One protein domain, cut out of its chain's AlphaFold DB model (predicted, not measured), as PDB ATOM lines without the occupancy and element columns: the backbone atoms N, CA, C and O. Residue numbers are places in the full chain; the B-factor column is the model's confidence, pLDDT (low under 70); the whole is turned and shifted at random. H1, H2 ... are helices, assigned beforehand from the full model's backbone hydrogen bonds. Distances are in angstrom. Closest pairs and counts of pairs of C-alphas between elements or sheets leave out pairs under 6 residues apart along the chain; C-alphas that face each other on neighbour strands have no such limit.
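Overview. This is residues 316 to 390 of the 391 residues of an uncharacterized protein of Flavobacteriaceae bacterium (UniProt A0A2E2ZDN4). This is a compact cluster of crossed helices: H2 runs through the middle, and the longest helix, H4, crosses over it nearly at a right angle. H1 and H5 gather at one end of the whole, where both pack on the last part of H4 and H5 packs on H2 as well, while short H3 and the long link of residues 339 to 349 lie towards the other end. The printed part has 75 residues with five named helices, H1 to H5 in that order along the chain, and no named strand; the class is all helix. The whole is compact, with a radius of gyration of the C-alphas of 11.3 A, and rounded, spanning 29 by 21 by 20 A along its three main axes.

Arrangement. Start at residues 358 to 373, the longest helix, H4. Look from there to H2, residues 326 to 338: the two touch, with the C-alphas of Thr 333 and Thr 365 the closest at 5.7 A, and their lines are about perpendicular, at 82 degrees. H4 touches H2 with residues 364 to 368 alone. H2 is the hub, touching 4 other helices. Go next to H5, residues 377 to 388, which touches H2 at a steep tilt of 43 degrees, opposite ways; their closest C-alphas are those of Phe 332 and Gly 383, 6.2 A apart. H5 also touches H4, with its residues 379 to 383 alone against residues 368 to 372 alone of H4; the closest C-alphas are those of Val 372 and Gln 380, 5.5 A apart, and the lines are about perpendicular, at 76 degrees. Now find H1, residues 316 to 324, which touches residues 369 to 373 alone of H4 at a shallow tilt of 23 degrees, opposite ways, with the C-alphas of Asp 316 and Ser 373 the closest at 4.8 A. H1 touches H5 at a steep tilt of 55 degrees, the same way; the closest C-alphas, those of Ile 318 and Gly 383, are 6.2 A apart. H1 and H2 only just touch, only at the corner by their link, with 3 pairs of C-alphas within 8 A, the closest being Leu 322 and Ala 329 at 4.9 A. H3, residues 350 to 354, touches residues 334 to 338 alone of H2, and the closest C-alphas are those of Ser 338 and Leu 350, 5.6 A apart. H3 and H4 are close but not clearly touching, with the C-alphas of Phe 353 and Arg 361 the closest at 7.1 A; H3 is apart from H1 and H5. In H1, H2, H3, H4 and H5 every O i to N i+4 pair is within hydrogen-bond range.

Along the chain. Find C-alpha 358 at (132.218, 188.724, 289.602); from there H4 runs 23.0 A to C-alpha 373 at (136.744, 167.347, 296.786). H2, from Pro 326 to Ser 338, is 18.3 A long, and H5, from Lys 377 to Lys 388, is 16.0 A long. H1 begins at C-alpha 316, at (140.980, 166.119, 294.815), and reaches Arg 324 after 12.4 A. H3, from Leu 350 to Asn 354, is 6.3 A long.

Size, cuts and confidence. The two C-alphas farthest apart are those of Ala 346 and Leu 390, at 30.8 A. The printed part has no cut. The link from H2 to H3 is long, with 11 residues, and the links H1 to H2, H3 to H4 and H4 to H5 are tight. The mean pLDDT of the printed part is 78.4; look for values under 70 at residues 340 to 349 and 389 to 390, where the model's confidence is low.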
ATOM      1  N   ASP A 316     139.887 165.182 294.557       83.50
ATOM      2  CA  ASP A 316     140.980 166.119 294.815       83.50
ATOM      3  C   ASP A 316     141.753 166.458 293.534       83.50
ATOM      4  O   ASP A 316     142.041 167.626 293.266       83.50
ATOM      5  N   SER A 317     141.985 165.468 292.666       82.81
ATOM      6  CA  SER A 317     142.634 165.687 291.366       82.81
ATOM      7  C   SER A 317     141.811 166.591 290.437       82.81
ATOM      8  O   SER A 317     142.370 167.444 289.744       82.81
ATOM      9  N   ILE A 318     140.478 166.455 290.462       83.94
ATOM     10  CA  ILE A 318     139.559 167.314 289.707       83.94
ATOM     11  C   ILE A 318     139.605 168.737 290.269       83.94
ATOM     12  O   ILE A 318     139.739 169.697 289.507       83.94
ATOM     13  N   ALA A 319     139.520 168.887 291.595       85.94
ATOM     14  CA  ALA A 319     139.538 170.191 292.248       85.94
ATOM     15  C   ALA A 319     140.836 170.961 291.954       85.94
ATOM     16  O   ALA A 319     140.790 172.146 291.615       85.94
ATOM     17  N   ASP A 320     141.984 170.284 291.993       87.44
ATOM     18  CA  ASP A 320     143.281 170.882 291.677       87.44
ATOM     19  C   ASP A 320     143.387 171.330 290.215       87.44
ATOM     20  O   ASP A 320     143.886 172.423 289.931       87.44
ATOM     21  N   GLN A 321     142.890 170.527 289.270       84.81
ATOM     22  CA  GLN A 321     142.911 170.877 287.847       84.81
ATOM     23  C   GLN A 321     141.971 172.042 287.509       84.81
ATOM     24  O   GLN A 321     142.321 172.886 286.678       84.81
ATOM     25  N   LEU A 322     140.815 172.133 288.175       86.38
ATOM     26  CA  LEU A 322     139.883 173.251 288.017       86.38
ATOM     27  C   LEU A 322     140.443 174.547 288.617       86.38
ATOM     28  O   LEU A 322     140.353 175.593 287.978       86.38
ATOM     29  N   ARG A 323     141.099 174.492 289.785       87.62
ATOM     30  CA  ARG A 323     141.741 175.673 290.397       87.62
ATOM     31  C   ARG A 323     142.907 176.216 289.570       87.62
ATOM     32  O   ARG A 323     143.118 177.423 289.537       87.62
ATOM     33  N   ARG A 324     143.648 175.344 288.877       85.75
ATOM     34  CA  ARG A 324     144.756 175.748 287.989       85.75
ATOM     35  C   ARG A 324     144.284 176.393 286.683       85.75
ATOM     36  O   ARG A 324     145.043 177.156 286.094       85.75
ATOM     37  N   ASN A 325     143.057 176.110 286.235       86.38
ATOM     38  CA  ASN A 325     142.536 176.547 284.938       86.38
ATOM     39  C   ASN A 325     141.198 177.301 285.074       86.38
ATOM     40  O   ASN A 325     140.128 176.683 285.011       86.38
ATOM     41  N   PRO A 326     141.220 178.647 285.147       82.31
ATOM     42  CA  PRO A 326     140.017 179.466 285.333       82.31
ATOM     43  C   PRO A 326     138.927 179.258 284.263       82.31
ATOM     44  O   PRO A 326     137.733 179.341 284.554       82.31
ATOM     45  N   SER A 327     139.314 178.950 283.022       81.31
ATOM     46  CA  SER A 327     138.377 178.678 281.919       81.31
ATOM     47  C   SER A 327     137.607 177.364 282.104       81.31
ATOM     48  O   SER A 327     136.415 177.285 281.790       81.31
ATOM     49  N   LEU A 328     138.265 176.338 282.654       84.75
ATOM     50  CA  LEU A 328     137.643 175.045 282.945       84.75
ATOM     51  C   LEU A 328     136.758 175.136 284.179       84.75
ATOM     52  O   LEU A 328     135.634 174.641 284.143       84.75
ATOM     53  N   ALA A 329     137.201 175.865 285.207       84.88
ATOM     54  CA  ALA A 329     136.371 176.191 286.363       84.88
ATOM     55  C   ALA A 329     135.062 176.879 285.944       84.88
ATOM     56  O   ALA A 329     133.990 176.502 286.401       84.88
ATOM     57  N   ARG A 330     135.114 177.825 284.996       82.38
ATOM     58  CA  ARG A 330     133.908 178.498 284.490       82.38
ATOM     59  C   ARG A 330     132.962 177.552 283.747       82.38
ATOM     60  O   ARG A 330     131.749 177.637 283.927       82.38
ATOM     61  N   THR A 331     133.504 176.663 282.919       85.81
ATOM     62  CA  THR A 331     132.711 175.658 282.188       85.81
ATOM     63  C   THR A 331     132.048 174.685 283.162       85.81
ATOM     64  O   THR A 331     130.850 174.427 283.064       85.81
ATOM     65  N   PHE A 332     132.806 174.244 284.166       86.50
ATOM     66  CA  PHE A 332     132.337 173.395 285.252       86.50
ATOM     67  C   PHE A 332     131.220 174.048 286.064       86.50
ATOM     68  O   PHE A 332     130.171 173.431 286.254       86.50
ATOM     69  N   THR A 333     131.378 175.309 286.471       85.31
ATOM     70  CA  THR A 333     130.331 176.035 287.196       85.31
ATOM     71  C   THR A 333     129.075 176.204 286.345       85.31
ATOM     72  O   THR A 333     127.978 175.929 286.819       85.31
ATOM     73  N   ASN A 334     129.200 176.570 285.065       83.25
ATOM     74  CA  ASN A 334     128.046 176.722 284.173       83.25
ATOM     75  C   ASN A 334     127.277 175.401 283.980       83.25
ATOM     76  O   ASN A 334     126.041 175.383 283.988       83.25
ATOM     77  N   GLN A 335     127.995 174.286 283.828       82.31
ATOM     78  CA  GLN A 335     127.387 172.964 283.690       82.31
ATOM     79  C   GLN A 335     126.764 172.483 285.011       82.31
ATOM     80  O   GLN A 335     125.667 171.929 285.015       82.31
ATOM     81  N   SER A 336     127.395 172.769 286.148       82.88
ATOM     82  CA  SER A 336     126.876 172.426 287.481       82.88
ATOM     83  C   SER A 336     125.628 173.240 287.851       82.88
ATOM     84  O   SER A 336     124.666 172.701 288.397       82.88
ATOM     85  N   VAL A 337     125.593 174.525 287.485       80.12
ATOM     86  CA  VAL A 337     124.425 175.403 287.662       80.12
ATOM     87  C   VAL A 337     123.273 174.977 286.750       80.12
ATOM     88  O   VAL A 337     122.133 174.893 287.199       80.12
ATOM     89  N   SER A 338     123.541 174.678 285.475       74.12
ATOM     90  CA  SER A 338     122.490 174.259 284.528       74.12
ATOM     91  C   SER A 338     121.892 172.885 284.846       74.12
ATOM     92  O   SER A 338     120.727 172.643 284.542       74.12
ATOM     93  N   THR A 339     122.653 172.011 285.504       74.75
ATOM     94  CA  THR A 339     122.182 170.707 286.001       74.75
ATOM     95  C   THR A 339     121.539 170.783 287.391       74.75
ATOM     96  O   THR A 339     121.186 169.749 287.965       74.75
ATOM     97  N   GLY A 340     121.369 171.993 287.938       69.19
ATOM     98  CA  GLY A 340     120.665 172.233 289.196       69.19
ATOM     99  C   GLY A 340     121.384 171.700 290.437       69.19
ATOM    100  O   GLY A 340     120.732 171.452 291.442       69.19
ATOM    101  N   GLN A 341     122.707 171.501 290.386       66.69
ATOM    102  CA  GLN A 341     123.494 170.960 291.509       66.69
ATOM    103  C   GLN A 341     123.900 172.029 292.547       66.69
ATOM    104  O   GLN A 341     124.711 171.776 293.435       66.69
ATOM    105  N   VAL A 342     123.349 173.241 292.447       65.44
ATOM    106  CA  VAL A 342     123.558 174.322 293.417       65.44
ATOM    107  C   VAL A 342     122.383 174.328 294.389       65.44
ATOM    108  O   VAL A 342     121.356 174.945 294.131       65.44
ATOM    109  N   GLU A 343     122.522 173.625 295.511       56.28
ATOM    110  CA  GLU A 343     121.415 173.460 296.465       56.28
ATOM    111  C   GLU A 343     121.196 174.645 297.422       56.28
ATOM    112  O   GLU A 343     120.342 174.544 298.296       56.28
ATOM    113  N   ASN A 344     121.915 175.774 297.311       54.12
ATOM    114  CA  ASN A 344     121.732 176.840 298.310       54.12
ATOM    115  C   ASN A 344     122.102 178.280 297.925       54.12
ATOM    116  O   ASN A 344     122.493 179.068 298.781       54.12
ATOM    117  N   PHE A 345     121.926 178.673 296.665       49.75
ATOM    118  CA  PHE A 345     122.032 180.084 296.275       49.75
ATOM    119  C   PHE A 345     120.904 180.457 295.317       49.75
ATOM    120  O   PHE A 345     120.336 179.587 294.667       49.75
ATOM    121  N   ALA A 346     120.580 181.751 295.242       52.12
ATOM    122  CA  ALA A 346     119.527 182.379 294.432       52.12
ATOM    123  C   ALA A 346     119.721 182.243 292.899       52.12
ATOM    124  O   ALA A 346     119.444 183.160 292.128       52.12
ATOM    125  N   VAL A 347     120.245 181.104 292.453       57.84
ATOM    126  CA  VAL A 347     120.713 180.806 291.109       57.84
ATOM    127  C   VAL A 347     120.172 179.436 290.706       57.84
ATOM    128  O   VAL A 347     120.883 178.437 290.667       57.84
ATOM    129  N   SER A 348     118.878 179.388 290.407       57.50
ATOM    130  CA  SER A 348     118.218 178.193 289.865       57.50
ATOM    131  C   SER A 348     118.448 178.023 288.358       57.50
ATOM    132  O   SER A 348     118.070 177.007 287.781       57.50
ATOM    133  N   THR A 349     119.029 179.027 287.694       66.38
ATOM    134  CA  THR A 349     119.213 179.053 286.239       66.38
ATOM    135  C   THR A 349     120.525 179.724 285.832       66.38
ATOM    136  O   THR A 349     121.021 180.655 286.472       66.38
ATOM    137  N   LEU A 350     121.075 179.300 284.692       70.12
ATOM    138  CA  LEU A 350     122.303 179.872 284.126       70.12
ATOM    139  C   LEU A 350     122.184 181.390 283.871       70.12
ATOM    140  O   LEU A 350     123.151 182.134 284.023       70.12
ATOM    141  N   ASN A 351     120.978 181.865 283.550       70.38
ATOM    142  CA  ASN A 351     120.697 183.286 283.339       70.38
ATOM    143  C   ASN A 351     120.868 184.110 284.620       70.38
ATOM    144  O   ASN A 351     121.506 185.157 284.581       70.38
ATOM    145  N   THR A 352     120.378 183.612 285.760       71.75
ATOM    146  CA  THR A 352     120.585 184.261 287.063       71.75
ATOM    147  C   THR A 352     122.056 184.248 287.482       71.75
ATOM    148  O   THR A 352     122.534 185.230 288.037       71.75
ATOM    149  N   PHE A 353     122.818 183.201 287.136       76.25
ATOM    150  CA  PHE A 353     124.251 183.111 287.449       76.25
ATOM    151  C   PHE A 353     125.074 184.167 286.709       76.25
ATOM    152  O   PHE A 353     125.938 184.831 287.283       76.25
ATOM    153  N   ASN A 354     124.788 184.338 285.417       78.50
ATOM    154  CA  ASN A 354     125.511 185.271 284.559       78.50
ATOM    155  C   ASN A 354     125.250 186.742 284.921       78.50
ATOM    156  O   ASN A 354     126.053 187.597 284.553       78.50
ATOM    157  N   GLN A 355     124.168 187.026 285.651       79.12
ATOM    158  CA  GLN A 355     123.801 188.364 286.123       79.12
ATOM    159  C   GLN A 355     124.452 188.742 287.467       79.12
ATOM    160  O   GLN A 355     124.358 189.898 287.876       79.12
ATOM    161  N   LEU A 356     125.131 187.811 288.151       77.25
ATOM    162  CA  LEU A 356     125.778 188.091 289.434       77.25
ATOM    163  C   LEU A 356     127.110 188.855 289.286       77.25
ATOM    164  O   LEU A 356     127.862 188.622 288.330       77.25
ATOM    165  N   PRO A 357     127.468 189.701 290.275       82.19
ATOM    166  CA  PRO A 357     128.795 190.296 290.392       82.19
ATOM    167  C   PRO A 357     129.919 189.252 290.355       82.19
ATOM    168  O   PRO A 357     129.789 188.150 290.895       82.19
ATOM    169  N   ASN A 358     131.066 189.622 289.775       77.19
ATOM    170  CA  ASN A 358     132.218 188.724 289.602       77.19
ATOM    171  C   ASN A 358     132.680 188.062 290.915       77.19
ATOM    172  O   ASN A 358     133.072 186.898 290.901       77.19
ATOM    173  N   THR A 359     132.591 188.777 292.041       79.38
ATOM    174  CA  THR A 359     132.948 188.274 293.378       79.38
ATOM    175  C   THR A 359     132.034 187.137 293.834       79.38
ATOM    176  O   THR A 359     132.515 186.115 294.315       79.38
ATOM    177  N   GLN A 360     130.724 187.264 293.617       77.69
ATOM    178  CA  GLN A 360     129.739 186.244 293.990       77.69
ATOM    179  C   GLN A 360     129.842 185.002 293.099       77.69
ATOM    180  O   GLN A 360     129.735 183.880 293.586       77.69
ATOM    181  N   ARG A 361     130.131 185.177 291.803       79.12
ATOM    182  CA  ARG A 361     130.366 184.038 290.902       79.12
ATOM    183  C   ARG A 361     131.613 183.234 291.273       79.12
ATOM    184  O   ARG A 361     131.609 182.015 291.109       79.12
ATOM    185  N   SER A 362     132.666 183.905 291.747       80.06
ATOM    186  CA  SER A 362     133.879 183.230 292.224       80.06
ATOM    187  C   SER A 362     133.580 182.396 293.464       80.06
ATOM    188  O   SER A 362     133.884 181.212 293.471       80.06
ATOM    189  N   ALA A 363     132.872 182.965 294.447       81.44
ATOM    190  CA  ALA A 363     132.498 182.249 295.667       81.44
ATOM    191  C   ALA A 363     131.664 180.982 295.387       81.44
ATOM    192  O   ALA A 363     131.940 179.927 295.954       81.44
ATOM    193  N   ILE A 364     130.697 181.056 294.461       81.88
ATOM    194  CA  ILE A 364     129.895 179.891 294.037       81.88
ATOM    195  C   ILE A 364     130.770 178.837 293.340       81.88
ATOM    196  O   ILE A 364     130.583 177.636 293.529       81.88
ATOM    197  N   THR A 365     131.734 179.277 292.531       85.56
ATOM    198  CA  THR A 365     132.674 178.373 291.854       85.56
ATOM    199  C   THR A 365     133.558 177.645 292.869       85.56
ATOM    200  O   THR A 365     133.708 176.428 292.782       85.56
ATOM    201  N   ASP A 366     134.077 178.359 293.867       86.44
ATOM    202  CA  ASP A 366     134.917 177.786 294.921       86.44
ATOM    203  C   ASP A 366     134.140 176.791 295.796       86.44
ATOM    204  O   ASP A 366     134.655 175.725 296.136       86.44
ATOM    205  N   GLU A 367     132.875 177.080 296.109       86.38
ATOM    206  CA  GLU A 367     132.011 176.155 296.846       86.38
ATOM    207  C   GLU A 367     131.758 174.854 296.072       86.38
ATOM    208  O   GLU A 367     131.869 173.764 296.638       86.38
ATOM    209  N   LEU A 368     131.452 174.946 294.775       85.00
ATOM    210  CA  LEU A 368     131.236 173.767 293.935       85.00
ATOM    211  C   LEU A 368     132.503 172.914 293.821       85.00
ATOM    212  O   LEU A 368     132.424 171.691 293.909       85.00
ATOM    213  N   ILE A 369     133.673 173.543 293.695       87.50
ATOM    214  CA  ILE A 369     134.964 172.843 293.684       87.50
ATOM    215  C   ILE A 369     135.223 172.150 295.032       87.50
ATOM    216  O   ILE A 369     135.678 171.006 295.062       87.50
ATOM    217  N   ASN A 370     134.883 172.788 296.154       87.62
ATOM    218  CA  ASN A 370     135.008 172.169 297.474       87.62
ATOM    219  C   ASN A 370     134.059 170.970 297.644       87.62
ATOM    220  O   ASN A 370     134.446 169.977 298.252       87.62
ATOM    221  N   LYS A 371     132.851 171.007 297.063       84.44
ATOM    222  CA  LYS A 371     131.915 169.867 297.063       84.44
ATOM    223  C   LYS A 371     132.403 168.686 296.213       84.44
ATOM    224  O   LYS A 371     132.155 167.537 296.575       84.44
ATOM    225  N   VAL A 372     133.149 168.945 295.135       86.62
ATOM    226  CA  VAL A 372     133.816 167.894 294.338       86.62
ATOM    227  C   VAL A 372     134.875 167.158 295.163       86.62
ATOM    228  O   VAL A 372     134.875 165.925 295.191       86.62
ATOM    229  N   SER A 373     135.745 167.905 295.855       83.75
ATOM    230  CA  SER A 373     136.744 167.347 296.786       83.75
ATOM    231  C   SER A 373     136.067 166.660 297.984       83.75
ATOM    232  O   SER A 373     136.475 165.584 298.405       83.75
ATOM    233  N   GLY A 374     134.926 167.188 298.439       82.94
ATOM    234  CA  GLY A 374     134.077 166.591 299.475       82.94
ATOM    235  C   GLY A 374     133.335 165.305 299.081       82.94
ATOM    236  O   GLY A 374     132.592 164.770 299.903       82.94
ATOM    237  N   GLY A 375     133.513 164.788 297.858       78.94
ATOM    238  CA  GLY A 375     132.987 163.479 297.456       78.94
ATOM    239  C   GLY A 375     131.631 163.486 296.742       78.94
ATOM    240  O   GLY A 375     131.010 162.426 296.620       78.94
ATOM    241  N   ASP A 376     131.147 164.637 296.260       82.69
ATOM    242  CA  ASP A 376     129.906 164.687 295.481       82.69
ATOM    243  C   ASP A 376     130.079 163.984 294.123       82.69
ATOM    244  O   ASP A 376     130.703 164.495 293.189       82.69
ATOM    245  N   LYS A 377     129.480 162.795 294.001       81.38
ATOM    246  CA  LYS A 377     129.604 161.931 292.820       81.38
ATOM    247  C   LYS A 377     129.064 162.565 291.539       81.38
ATOM    248  O   LYS A 377     129.561 162.238 290.462       81.38
ATOM    249  N   LYS A 378     128.053 163.435 291.619       80.19
ATOM    250  CA  LYS A 378     127.474 164.080 290.428       80.19
ATOM    251  C   LYS A 378     128.384 165.193 289.933       80.19
ATOM    252  O   LYS A 378     128.659 165.277 288.738       80.19
ATOM    253  N   LEU A 379     128.916 165.995 290.851       83.31
ATOM    254  CA  LEU A 379     129.891 167.026 290.505       83.31
ATOM    255  C   LEU A 379     131.219 166.410 290.030       83.31
ATOM    256  O   LEU A 379     131.806 166.905 289.072       83.31
ATOM    257  N   GLN A 380     131.649 165.280 290.600       86.12
ATOM    258  CA  GLN A 380     132.804 164.517 290.104       86.12
ATOM    259  C   GLN A 380     132.587 163.966 288.689       86.12
ATOM    260  O   GLN A 380     133.508 163.994 287.876       86.12
ATOM    261  N   GLN A 381     131.375 163.512 288.348       85.06
ATOM    262  CA  GLN A 381     131.031 163.099 286.980       85.06
ATOM    263  C   GLN A 381     131.122 164.264 285.992       85.06
ATOM    264  O   GLN A 381     131.738 164.122 284.935       85.06
ATOM    265  N   ILE A 382     130.566 165.424 286.352       84.12
ATOM    266  CA  ILE A 382     130.631 166.635 285.524       84.12
ATOM    267  C   ILE A 382     132.091 167.071 285.351       84.12
ATOM    268  O   ILE A 382     132.552 167.225 284.220       84.12
ATOM    269  N   GLY A 383     132.851 167.185 286.442       83.81
ATOM    270  CA  GLY A 383     134.264 167.570 286.408       83.81
ATOM    271  C   GLY A 383     135.124 166.594 285.603       83.81
ATOM    272  O   GLY A 383     135.883 167.013 284.732       83.81
ATOM    273  N   SER A 384     134.941 165.288 285.808       83.56
ATOM    274  CA  SER A 384     135.635 164.256 285.034       83.56
ATOM    275  C   SER A 384     135.279 164.311 283.547       83.56
ATOM    276  O   SER A 384     136.149 164.034 282.729       83.56
ATOM    277  N   SER A 385     134.040 164.650 283.175       81.50
ATOM    278  CA  SER A 385     133.648 164.768 281.762       81.50
ATOM    279  C   SER A 385     134.311 165.962 281.068       81.50
ATOM    280  O   SER A 385     134.773 165.839 279.938       81.50
ATOM    281  N   ILE A 386     134.432 167.093 281.770       80.81
ATOM    282  CA  ILE A 386     135.056 168.315 281.245       80.81
ATOM    283  C   ILE A 386     136.563 168.125 281.072       80.81
ATOM    284  O   ILE A 386     137.121 168.544 280.064       80.81
ATOM    285  N   LEU A 387     137.220 167.479 282.039       80.56
ATOM    286  CA  LEU A 387     138.667 167.253 281.999       80.56
ATOM    287  C   LEU A 387     139.062 166.199 280.960       80.56
ATOM    288  O   LEU A 387     140.094 166.346 280.310       80.56
ATOM    289  N   LYS A 388     138.234 165.166 280.760       73.06
ATOM    290  CA  LYS A 388     138.463 164.153 279.717       73.06
ATOM    291  C   LYS A 388     138.152 164.659 278.313       73.06
ATOM    292  O   LYS A 388     138.791 164.218 277.375       73.06
ATOM    293  N   GLY A 389     137.229 165.610 278.162       62.62
ATOM    294  CA  GLY A 389     136.949 166.250 276.873       62.62
ATOM    295  C   GLY A 389     138.075 167.153 276.345       62.62
ATOM    296  O   GLY A 389     137.919 167.722 275.267       62.62
ATOM    297  N   LEU A 390     139.172 167.315 277.095       53.00
ATOM    298  CA  LEU A 390     140.323 168.142 276.728       53.00
ATOM    299  C   LEU A 390     141.550 167.352 276.236       53.00
ATOM    300  O   LEU A 390     142.541 167.988 275.876       53.00
TER     301      LEU A 390